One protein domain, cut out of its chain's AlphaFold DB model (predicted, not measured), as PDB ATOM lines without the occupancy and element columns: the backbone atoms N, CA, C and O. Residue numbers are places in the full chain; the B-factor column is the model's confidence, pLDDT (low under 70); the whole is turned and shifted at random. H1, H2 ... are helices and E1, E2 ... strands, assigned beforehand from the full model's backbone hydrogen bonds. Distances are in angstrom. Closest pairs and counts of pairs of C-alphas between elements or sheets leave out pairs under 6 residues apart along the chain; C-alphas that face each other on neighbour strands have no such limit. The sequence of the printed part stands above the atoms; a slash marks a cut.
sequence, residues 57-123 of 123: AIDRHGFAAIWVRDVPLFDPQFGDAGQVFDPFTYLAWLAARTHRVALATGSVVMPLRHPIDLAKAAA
ATOM      1  N   ALA A  57     109.194 118.078  89.734       96.31
ATOM      2  CA  ALA A  57     109.392 116.759  90.319       96.31
ATOM      3  C   ALA A  57     110.272 116.843  91.573       96.31
ATOM      4  O   ALA A  57     109.888 116.326  92.621       96.31
ATOM      5  N   ILE A  58     111.398 117.555  91.500       96.69
ATOM      6  CA  ILE A  58     112.312 117.778  92.631       96.69
ATOM      7  C   ILE A  58     111.591 118.421  93.822       96.69
ATOM      8  O   ILE A  58     111.797 117.988  94.959       96.69
ATOM      9  N   ASP A  59     110.695 119.379  93.570       97.81
ATOM     10  CA  ASP A  59     109.873 120.037  94.593       97.81
ATOM     11  C   ASP A  59     109.063 119.037  95.435       97.81
ATOM     12  O   ASP A  59     108.926 119.182  96.654       97.81
ATOM     13  N   ARG A  60     108.603 117.949  94.807       97.12
ATOM     14  CA  ARG A  60     107.845 116.875  95.465       97.12
ATOM     15  C   ARG A  60     108.719 115.846  96.188       97.12
ATOM     16  O   ARG A  60     108.200 115.108  97.021       97.12
ATOM     17  N   HIS A  61     110.027 115.801  95.923       96.06
ATOM     18  CA  HIS A  61     110.937 114.758  96.424       96.06
ATOM     19  C   HIS A  61     111.746 115.144  97.667       96.06
ATOM     20  O   HIS A  61     112.645 114.414  98.076       96.06
ATOM     21  N   GLY A  62     111.427 116.264  98.313       93.19
ATOM     22  CA  GLY A  62     112.033 116.586  99.603       93.19
ATOM     23  C   GLY A  62     113.443 117.179  99.516       93.19
ATOM     24  O   GLY A  62     114.100 117.299 100.554       93.19
ATOM     25  N   PHE A  63     113.864 117.672  98.350       97.88
ATOM     26  CA  PHE A  63     115.028 118.555  98.244       97.88
ATOM     27  C   PHE A  63     114.754 119.904  98.913       97.88
ATOM     28  O   PHE A  63     113.618 120.389  98.939       97.88
ATOM     29  N   ALA A  64     115.784 120.485  99.518       98.12
ATOM     30  CA  ALA A  64     115.660 121.722 100.274       98.12
ATOM     31  C   ALA A  64     115.689 122.966  99.392       98.12
ATOM     32  O   ALA A  64     115.003 123.932  99.717       98.12
ATOM     33  N   ALA A  65     116.452 122.946  98.296       98.38
ATOM     34  CA  ALA A  65     116.639 124.127  97.467       98.38
ATOM     35  C   ALA A  65     116.924 123.819  95.993       98.38
ATOM     36  O   ALA A  65     117.487 122.773  95.663       98.38
ATOM     37  N   ILE A  66     116.586 124.784  95.141       98.44
ATOM     38  CA  ILE A  66     117.031 124.902  93.753       98.44
ATOM     39  C   ILE A  66     117.931 126.130  93.638       98.44
ATOM     40  O   ILE A  66     117.565 127.216  94.094       98.44
ATOM     41  N   TRP A  67     119.084 125.953  93.001       98.38
ATOM     42  CA  TRP A  67     120.087 126.998  92.833       98.38
ATOM     43  C   TRP A  67     120.288 127.356  91.363       98.38
ATOM     44  O   TRP A  67     120.419 126.474  90.509       98.38
ATOM     45  N   VAL A  68     120.347 128.655  91.079       97.88
ATOM     46  CA  VAL A  68     120.661 129.222  89.757       97.88
ATOM     47  C   VAL A  68     121.894 130.118  89.831       97.88
ATOM     48  O   VAL A  68     122.252 130.600  90.907       97.88
ATOM     49  N   ARG A  69     122.531 130.372  88.686       96.12
ATOM     50  CA  ARG A  69     123.748 131.192  88.579       96.12
ATOM     51  C   ARG A  69     123.471 132.473  87.828       96.12
ATOM     52  O   ARG A  69     122.583 132.528  86.981       96.12
ATOM     53  N   ASP A  70     124.279 133.474  88.113       96.19
ATOM     54  CA  ASP A  70     124.234 134.765  87.451       96.19
ATOM     55  C   ASP A  70     125.280 134.833  86.329       96.19
ATOM     56  O   ASP A  70     126.378 135.356  86.507       96.19
ATOM     57  N   VAL A  71     124.944 134.224  85.186       94.25
ATOM     58  CA  VAL A  71     125.774 134.195  83.971       94.25
ATOM     59  C   VAL A  71     125.120 135.105  82.925       94.25
ATOM     60  O   VAL A  71     124.139 134.693  82.306       94.25
ATOM     61  N   PRO A  72     125.604 136.347  82.733       91.31
ATOM     62  CA  PRO A  72     124.940 137.318  81.861       91.31
ATOM     63  C   PRO A  72     125.169 137.055  80.368       91.31
ATOM     64  O   PRO A  72     124.325 137.412  79.551       91.31
ATOM     65  N   LEU A  73     126.305 136.454  80.004       91.62
ATOM     66  CA  LEU A  73     126.689 136.170  78.622       91.62
ATOM     67  C   LEU A  73     127.255 134.755  78.520       91.62
ATOM     68  O   LEU A  73     128.006 134.321  79.392       91.62
ATOM     69  N   PHE A  74     126.917 134.059  77.435       90.19
ATOM     70  CA  PHE A  74     127.538 132.781  77.107       90.19
ATOM     71  C   PHE A  74     128.873 133.008  76.390       90.19
ATOM     72  O   PHE A  74     128.907 133.604  75.315       90.19
ATOM     73  N   ASP A  75     129.949 132.490  76.976       91.00
ATOM     74  CA  ASP A  75     131.272 132.404  76.360       91.00
ATOM     75  C   ASP A  75     131.597 130.928  76.043       91.00
ATOM     76  O   ASP A  75     131.710 130.114  76.968       91.00
ATOM     77  N   PRO A  76     131.771 130.553  74.759       87.50
ATOM     78  CA  PRO A  76     132.158 129.199  74.369       87.50
ATOM     79  C   PRO A  76     133.466 128.707  75.001       87.50
ATOM     80  O   PRO A  76     133.618 127.500  75.180       87.50
ATOM     81  N   GLN A  77     134.400 129.603  75.339       90.88
ATOM     82  CA  GLN A  77     135.658 129.231  75.996       90.88
ATOM     83  C   GLN A  77     135.463 128.928  77.486       90.88
ATOM     84  O   GLN A  77     136.187 128.102  78.037       90.88
ATOM     85  N   PHE A  78     134.472 129.557  78.125       89.31
ATOM     86  CA  PHE A  78     134.091 129.270  79.508       89.31
ATOM     87  C   PHE A  78     133.294 127.963  79.623       89.31
ATOM     88  O   PHE A  78     133.460 127.212  80.580       89.31
ATOM     89  N   GLY A  79     132.445 127.670  78.632       85.50
ATOM     90  CA  GLY A  79     131.766 126.376  78.514       85.50
ATOM     91  C   GLY A  79     130.577 126.161  79.459       85.50
ATOM     92  O   GLY A  79     130.006 125.074  79.444       85.50
ATOM     93  N   ASP A  80     130.168 127.176  80.228       86.19
ATOM     94  CA  ASP A  80     128.956 127.150  81.055       86.19
ATOM     95  C   ASP A  80     128.018 128.326  80.724       86.19
ATOM     96  O   ASP A  80     128.326 129.491  80.965       86.19
ATOM     97  N   ALA A  81     126.841 128.009  80.186       87.06
ATOM     98  CA  ALA A  81     125.790 128.951  79.812       87.06
ATOM     99  C   ALA A  81     124.819 129.271  80.949       87.06
ATOM    100  O   ALA A  81     123.730 129.806  80.717       87.06
ATOM    101  N   GLY A  82     125.139 128.889  82.181       91.50
ATOM    102  CA  GLY A  82     124.176 129.069  83.240       91.50
ATOM    103  C   GLY A  82     122.983 128.127  83.024       91.50
ATOM    104  O   GLY A  82     123.097 126.958  82.635       91.50
ATOM    105  N   GLN A  83     121.803 128.628  83.356       92.75
ATOM    106  CA  GLN A  83     120.529 127.992  83.032       92.75
ATOM    107  C   GLN A  83     119.898 128.659  81.805       92.75
ATOM    108  O   GLN A  83     118.685 128.577  81.636       92.75
ATOM    109  N   VAL A  84     120.715 129.328  80.976       93.38
ATOM    110  CA  VAL A  84     120.356 130.143  79.800       93.38
ATOM    111  C   VAL A  84     119.597 131.428  80.142       93.38
ATOM    112  O   VAL A  84     119.841 132.473  79.550       93.38
ATOM    113  N   PHE A  85     118.693 131.371  81.113       94.25
ATOM    114  CA  PHE A  85     117.849 132.488  81.517       94.25
ATOM    115  C   PHE A  85     118.471 133.320  82.645       94.25
ATOM    116  O   PHE A  85     119.171 132.780  83.513       94.25
ATOM    117  N   ASP A  86     118.132 134.616  82.674       96.00
ATOM    118  CA  ASP A  86     118.441 135.513  83.795       96.00
ATOM    119  C   ASP A  86     117.979 134.886  85.127       96.00
ATOM    120  O   ASP A  86     116.845 134.396  85.210       96.00
ATOM    121  N   PRO A  87     118.830 134.872  86.175       97.06
ATOM    122  CA  PRO A  87     118.538 134.174  87.423       97.06
ATOM    123  C   PRO A  87     117.262 134.660  88.113       97.06
ATOM    124  O   PRO A  87     116.487 133.825  88.566       97.06
ATOM    125  N   PHE A  88     117.000 135.968  88.187       97.56
ATOM    126  CA  PHE A  88     115.834 136.483  88.916       97.56
ATOM    127  C   PHE A  88     114.532 136.213  88.165       97.56
ATOM    128  O   PHE A  88     113.565 135.733  88.755       97.56
ATOM    129  N   THR A  89     114.532 136.427  86.851       97.50
ATOM    130  CA  THR A  89     113.387 136.115  85.988       97.50
ATOM    131  C   THR A  89     113.074 134.619  86.017       97.50
ATOM    132  O   THR A  89     111.915 134.219  86.128       97.50
ATOM    133  N   TYR A  90     114.105 133.773  85.969       97.81
ATOM    134  CA  TYR A  90     113.919 132.330  86.003       97.81
ATOM    135  C   TYR A  90     113.495 131.823  87.386       97.81
ATOM    136  O   TYR A  90     112.621 130.962  87.467       97.81
ATOM    137  N   LEU A  91     114.030 132.376  88.479       98.19
ATOM    138  CA  LEU A  91     113.549 132.054  89.824       98.19
ATOM    139  C   LEU A  91     112.096 132.493  90.018       98.19
ATOM    140  O   LEU A  91     111.333 131.726  90.589       98.19
ATOM    141  N   ALA A  92     111.681 133.652  89.498       98.25
ATOM    142  CA  ALA A  92     110.279 134.067  89.526       98.25
ATOM    143  C   ALA A  92     109.375 133.083  88.760       98.25
ATOM    144  O   ALA A  92     108.313 132.696  89.249       98.25
ATOM    145  N   TRP A  93     109.824 132.611  87.591       98.31
ATOM    146  CA  TRP A  93     109.130 131.567  86.834       98.31
ATOM    147  C   TRP A  93     109.009 130.251  87.617       98.31
ATOM    148  O   TRP A  93     107.934 129.649  87.651       98.31
ATOM    149  N   LEU A  94     110.086 129.804  88.269       98.25
ATOM    150  CA  LEU A  94     110.069 128.595  89.095       98.25
ATOM    151  C   LEU A  94     109.205 128.774  90.351       98.25
ATOM    152  O   LEU A  94     108.457 127.864  90.696       98.25
ATOM    153  N   ALA A  95     109.228 129.953  90.979       98.06
ATOM    154  CA  ALA A  95     108.423 130.279  92.157       98.06
ATOM    155  C   ALA A  95     106.925 130.116  91.890       98.06
ATOM    156  O   ALA A  95     106.192 129.640  92.750       98.06
ATOM    157  N   ALA A  96     106.474 130.439  90.675       98.25
ATOM    158  CA  ALA A  96     105.086 130.253  90.263       98.25
ATOM    159  C   ALA A  96     104.671 128.775  90.102       98.25
ATOM    160  O   ALA A  96     103.488 128.490  89.923       98.25
ATOM    161  N   ARG A  97     105.625 127.835  90.117       98.12
ATOM    162  CA  ARG A  97     105.419 126.422  89.754       98.12
ATOM    163  C   ARG A  97     105.891 125.432  90.818       98.12
ATOM    164  O   ARG A  97     105.621 124.240  90.707       98.12
ATOM    165  N   THR A  98     106.580 125.911  91.847       98.06
ATOM    166  CA  THR A  98     107.046 125.114  92.984       98.06
ATOM    167  C   THR A  98     106.452 125.633  94.281       98.06
ATOM    168  O   THR A  98     106.230 126.833  94.423       98.06
ATOM    169  N   HIS A  99     106.243 124.748  95.253       97.00
ATOM    170  CA  HIS A  99     105.572 125.095  96.505       97.00
ATOM    171  C   HIS A  99     106.409 124.829  97.764       97.00
ATOM    172  O   HIS A  99     106.011 125.263  98.846       97.00
ATOM    173  N   ARG A 100     107.519 124.083  97.675       96.94
ATOM    174  CA  ARG A 100     108.225 123.545  98.853       96.94
ATOM    175  C   ARG A 100     109.723 123.830  98.870       96.94
ATOM    176  O   ARG A 100     110.281 123.993  99.959       96.94
ATOM    177  N   VAL A 101     110.392 123.815  97.721       98.12
ATOM    178  CA  VAL A 101     111.827 124.112  97.626       98.12
ATOM    179  C   VAL A 101     112.083 125.589  97.893       98.12
ATOM    180  O   VAL A 101     111.332 126.458  97.457       98.12
ATOM    181  N   ALA A 102     113.179 125.880  98.589       98.38
ATOM    182  CA  ALA A 102     113.728 127.222  98.590       98.38
ATOM    183  C   ALA A 102     114.351 127.522  97.219       98.38
ATOM    184  O   ALA A 102     114.961 126.655  96.589       98.38
ATOM    185  N   LEU A 103     114.209 128.757  96.760       98.25
ATOM    186  CA  LEU A 103     114.788 129.229  95.511       98.25
ATOM    187  C   LEU A 103     115.947 130.159  95.843       98.25
ATOM    188  O   LEU A 103     115.781 131.089  96.631       98.25
ATOM    189  N   ALA A 104     117.123 129.875  95.292       97.94
ATOM    190  CA  ALA A 104     118.345 130.551  95.693       97.94
ATOM    191  C   ALA A 104     119.272 130.852  94.511       97.94
ATOM    192  O   ALA A 104     119.305 130.156  93.495       97.94
ATOM    193  N   THR A 105     120.074 131.898  94.675       97.88
ATOM    194  CA  THR A 105     121.158 132.262  93.761       97.88
ATOM    195  C   THR A 105     122.486 131.753  94.308       97.88
ATOM    196  O   THR A 105     122.819 132.029  95.461       97.88
ATOM    197  N   GLY A 106     123.271 131.062  93.487       95.94
ATOM    198  CA  GLY A 106     124.604 130.562  93.827       95.94
ATOM    199  C   GLY A 106     125.630 130.939  92.758       95.94
ATOM    200  O   GLY A 106     126.050 130.089  91.993       95.94
ATOM    201  N   SER A 107     126.048 132.192  92.624       95.50
ATOM    202  CA  SER A 107     125.687 133.384  93.400       95.50
ATOM    203  C   SER A 107     125.084 134.465  92.492       95.50
ATOM    204  O   SER A 107     124.954 134.272  91.284       95.50
ATOM    205  N   VAL A 108     124.723 135.608  93.079       97.06
ATOM    206  CA  VAL A 108     124.592 136.871  92.336       97.06
ATOM    207  C   VAL A 108     125.975 137.496  92.186       97.06
ATOM    208  O   VAL A 108     126.700 137.632  93.179       97.06
ATOM    209  N   VAL A 109     126.325 137.951  90.982       96.12
ATOM    210  CA  VAL A 109     127.571 138.689  90.747       96.12
ATOM    211  C   VAL A 109     127.312 140.174  90.999       96.12
ATOM    212  O   VAL A 109     127.046 140.943  90.079       96.12
ATOM    213  N   MET A 110     127.370 140.587  92.273       95.56
ATOM    214  CA  MET A 110     127.011 141.954  92.691       95.56
ATOM    215  C   MET A 110     127.667 143.073  91.859       95.56
ATOM    216  O   MET A 110     126.949 144.002  91.505       95.56
ATOM    217  N   PRO A 111     128.964 143.015  91.483       97.12
ATOM    218  CA  PRO A 111     129.583 144.076  90.680       97.12
ATOM    219  C   PRO A 111     128.973 144.280  89.285       97.12
ATOM    220  O   PRO A 111     129.188 145.328  88.685       97.12
ATOM    221  N   LEU A 112     128.234 143.297  88.760       96.25
ATOM    222  CA  LEU A 112     127.593 143.370  87.443       96.25
ATOM    223  C   LEU A 112     126.151 143.891  87.502       96.25
ATOM    224  O   LEU A 112     125.509 144.024  86.461       96.25
ATOM    225  N   ARG A 113     125.619 144.180  88.696       96.25
ATOM    226  CA  ARG A 113     124.231 144.614  88.893       96.25
ATOM    227  C   ARG A 113     124.183 145.914  89.678       96.25
ATOM    228  O   ARG A 113     124.878 146.081  90.677       96.25
ATOM    229  N   HIS A 114     123.318 146.834  89.260       97.88
ATOM    230  CA  HIS A 114     123.076 148.035  90.046       97.88
ATOM    231  C   HIS A 114     122.429 147.641  91.392       97.88
ATOM    232  O   HIS A 114     121.463 146.872  91.399       97.88
ATOM    233  N   PRO A 115     122.921 148.138  92.542       97.38
ATOM    234  CA  PRO A 115     122.496 147.648  93.856       97.38
ATOM    235  C   PRO A 115     121.008 147.885  94.143       97.38
ATOM    236  O   PRO A 115     120.384 147.067  94.817       97.38
ATOM    237  N   ILE A 116     120.418 148.961  93.608       98.31
ATOM    238  CA  ILE A 116     118.976 149.230  93.751       98.31
ATOM    239  C   ILE A 116     118.149 148.198  92.978       98.31
ATOM    240  O   ILE A 116     117.154 147.700  93.501       98.31
ATOM    241  N   ASP A 117     118.577 147.831  91.770       97.56
ATOM    242  CA  ASP A 117     117.852 146.866  90.940       97.56
ATOM    243  C   ASP A 117     117.968 145.462  91.529       97.56
ATOM    244  O   ASP A 117     116.989 144.721  91.574       97.56
ATOM    245  N   LEU A 118     119.146 145.124  92.064       97.50
ATOM    246  CA  LEU A 118     119.354 143.880  92.795       97.50
ATOM    247  C   LEU A 118     118.450 143.799  94.032       97.50
ATOM    248  O   LEU A 118     117.763 142.798  94.225       97.50
ATOM    249  N   ALA A 119     118.416 144.855  94.848       97.44
ATOM    250  CA  ALA A 119     117.538 144.907  96.012       97.44
ATOM    251  C   ALA A 119     116.059 144.789  95.609       97.44
ATOM    252  O   ALA A 119     115.306 144.071  96.259       97.44
ATOM    253  N   LYS A 120     115.651 145.442  94.513       98.06
ATOM    254  CA  LYS A 120     114.283 145.370  93.990       98.06
ATOM    255  C   LYS A 120     113.916 143.975  93.483       98.06
ATOM    256  O   LYS A 120     112.776 143.567  93.667       98.06
ATOM    257  N   ALA A 121     114.845 143.274  92.839       97.25
ATOM    258  CA  ALA A 121     114.614 141.932  92.313       97.25
ATOM    259  C   ALA A 121     114.576 140.852  93.409       97.25
ATOM    260  O   ALA A 121     113.949 139.814  93.213       97.25
ATOM    261  N   ALA A 122     115.251 141.079  94.543       95.94
ATOM    262  CA  ALA A 122     115.342 140.127  95.653       95.94
ATOM    263  C   ALA A 122     114.260 140.288  96.741       95.94
ATOM    264  O   ALA A 122     114.156 139.411  97.599       95.94
ATOM    265  N   ALA A 123     113.520 141.402  96.745       92.69
ATOM    266  CA  ALA A 123     112.511 141.750  97.753       92.69
ATOM    267  C   ALA A 123     111.113 141.234  97.395       92.69
ATOM    268  O   ALA A 123     110.421 140.768  98.328       92.69
TER     269      ALA A 123
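This is residues 57 to 123 of the 123 residues of the protein "LLM class flavin-dependent oxidoreductase" of Stenotrophomonas sp. HMWF022 (UniProt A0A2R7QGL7). What is the main picture? Two short parallel strands, E1 and E2, side by side make a small sheet with helix H2 packed on it, and H3 lies farther out near H2, running the same way. H1 sits at the far end by the start of E1, and the long link of residues 69 to 86 loops away between E1 and H2. What is the make-up? The printed part has 67 residues, in the order H1 E1 H2 E2 H3, mixed in class, with 29 residues in named elements, under half; it is flat, 34 by 31 by 16 A, and only just compact, close to loose, with a radius of gyration of the C-alphas of 13.1 A.

Where are the strands? E1 is residues 65 to 68, 10.1 A long, from C-alpha 65 at (116.639, 124.127, 97.467), and E2 is residues 102 to 105, 10.2 A. Where are the helices? H2 is residues 87 to 95, 11.8 A; H1 is residues 57 to 60, 5.4 A; H3 is residues 115 to 122, 10.5 A, ending at (115.342, 140.127, 95.653).

How do the strands pair? E1 and E2 are parallel at 25 degrees, with N 66 and O 102 2.9 A apart, within hydrogen-bond range. E1, H2 and E2 form a strand-helix-strand unit, two parallel neighbour strands with a helix between, its crossover right-handed. Where are the helices? The closest C-alphas of H2 and E2 are Leu 91 and Leu 103, 6.5 A. H2 and H3 are close but not clearly touching, Phe 88 and Ala 121 being their closest C-alphas at 6.5 A, at a shallow tilt of 18 degrees, the same way. H1 is apart from H2, E2 and H3. What of their backbones? In H2 and H3 every O i to N i+4 pair is within hydrogen-bond range; H1 is too short for one.

How large is it? The C-alphas of Gln 77 and His 99, the two farthest apart, are 36.6 A apart. Is it continuous? The printed part has no cut, and the link E1 to H2 is long, 18 residues. Is confidence low anywhere? No printed residue is under 70, and the mean pLDDT of the printed part is 95.7.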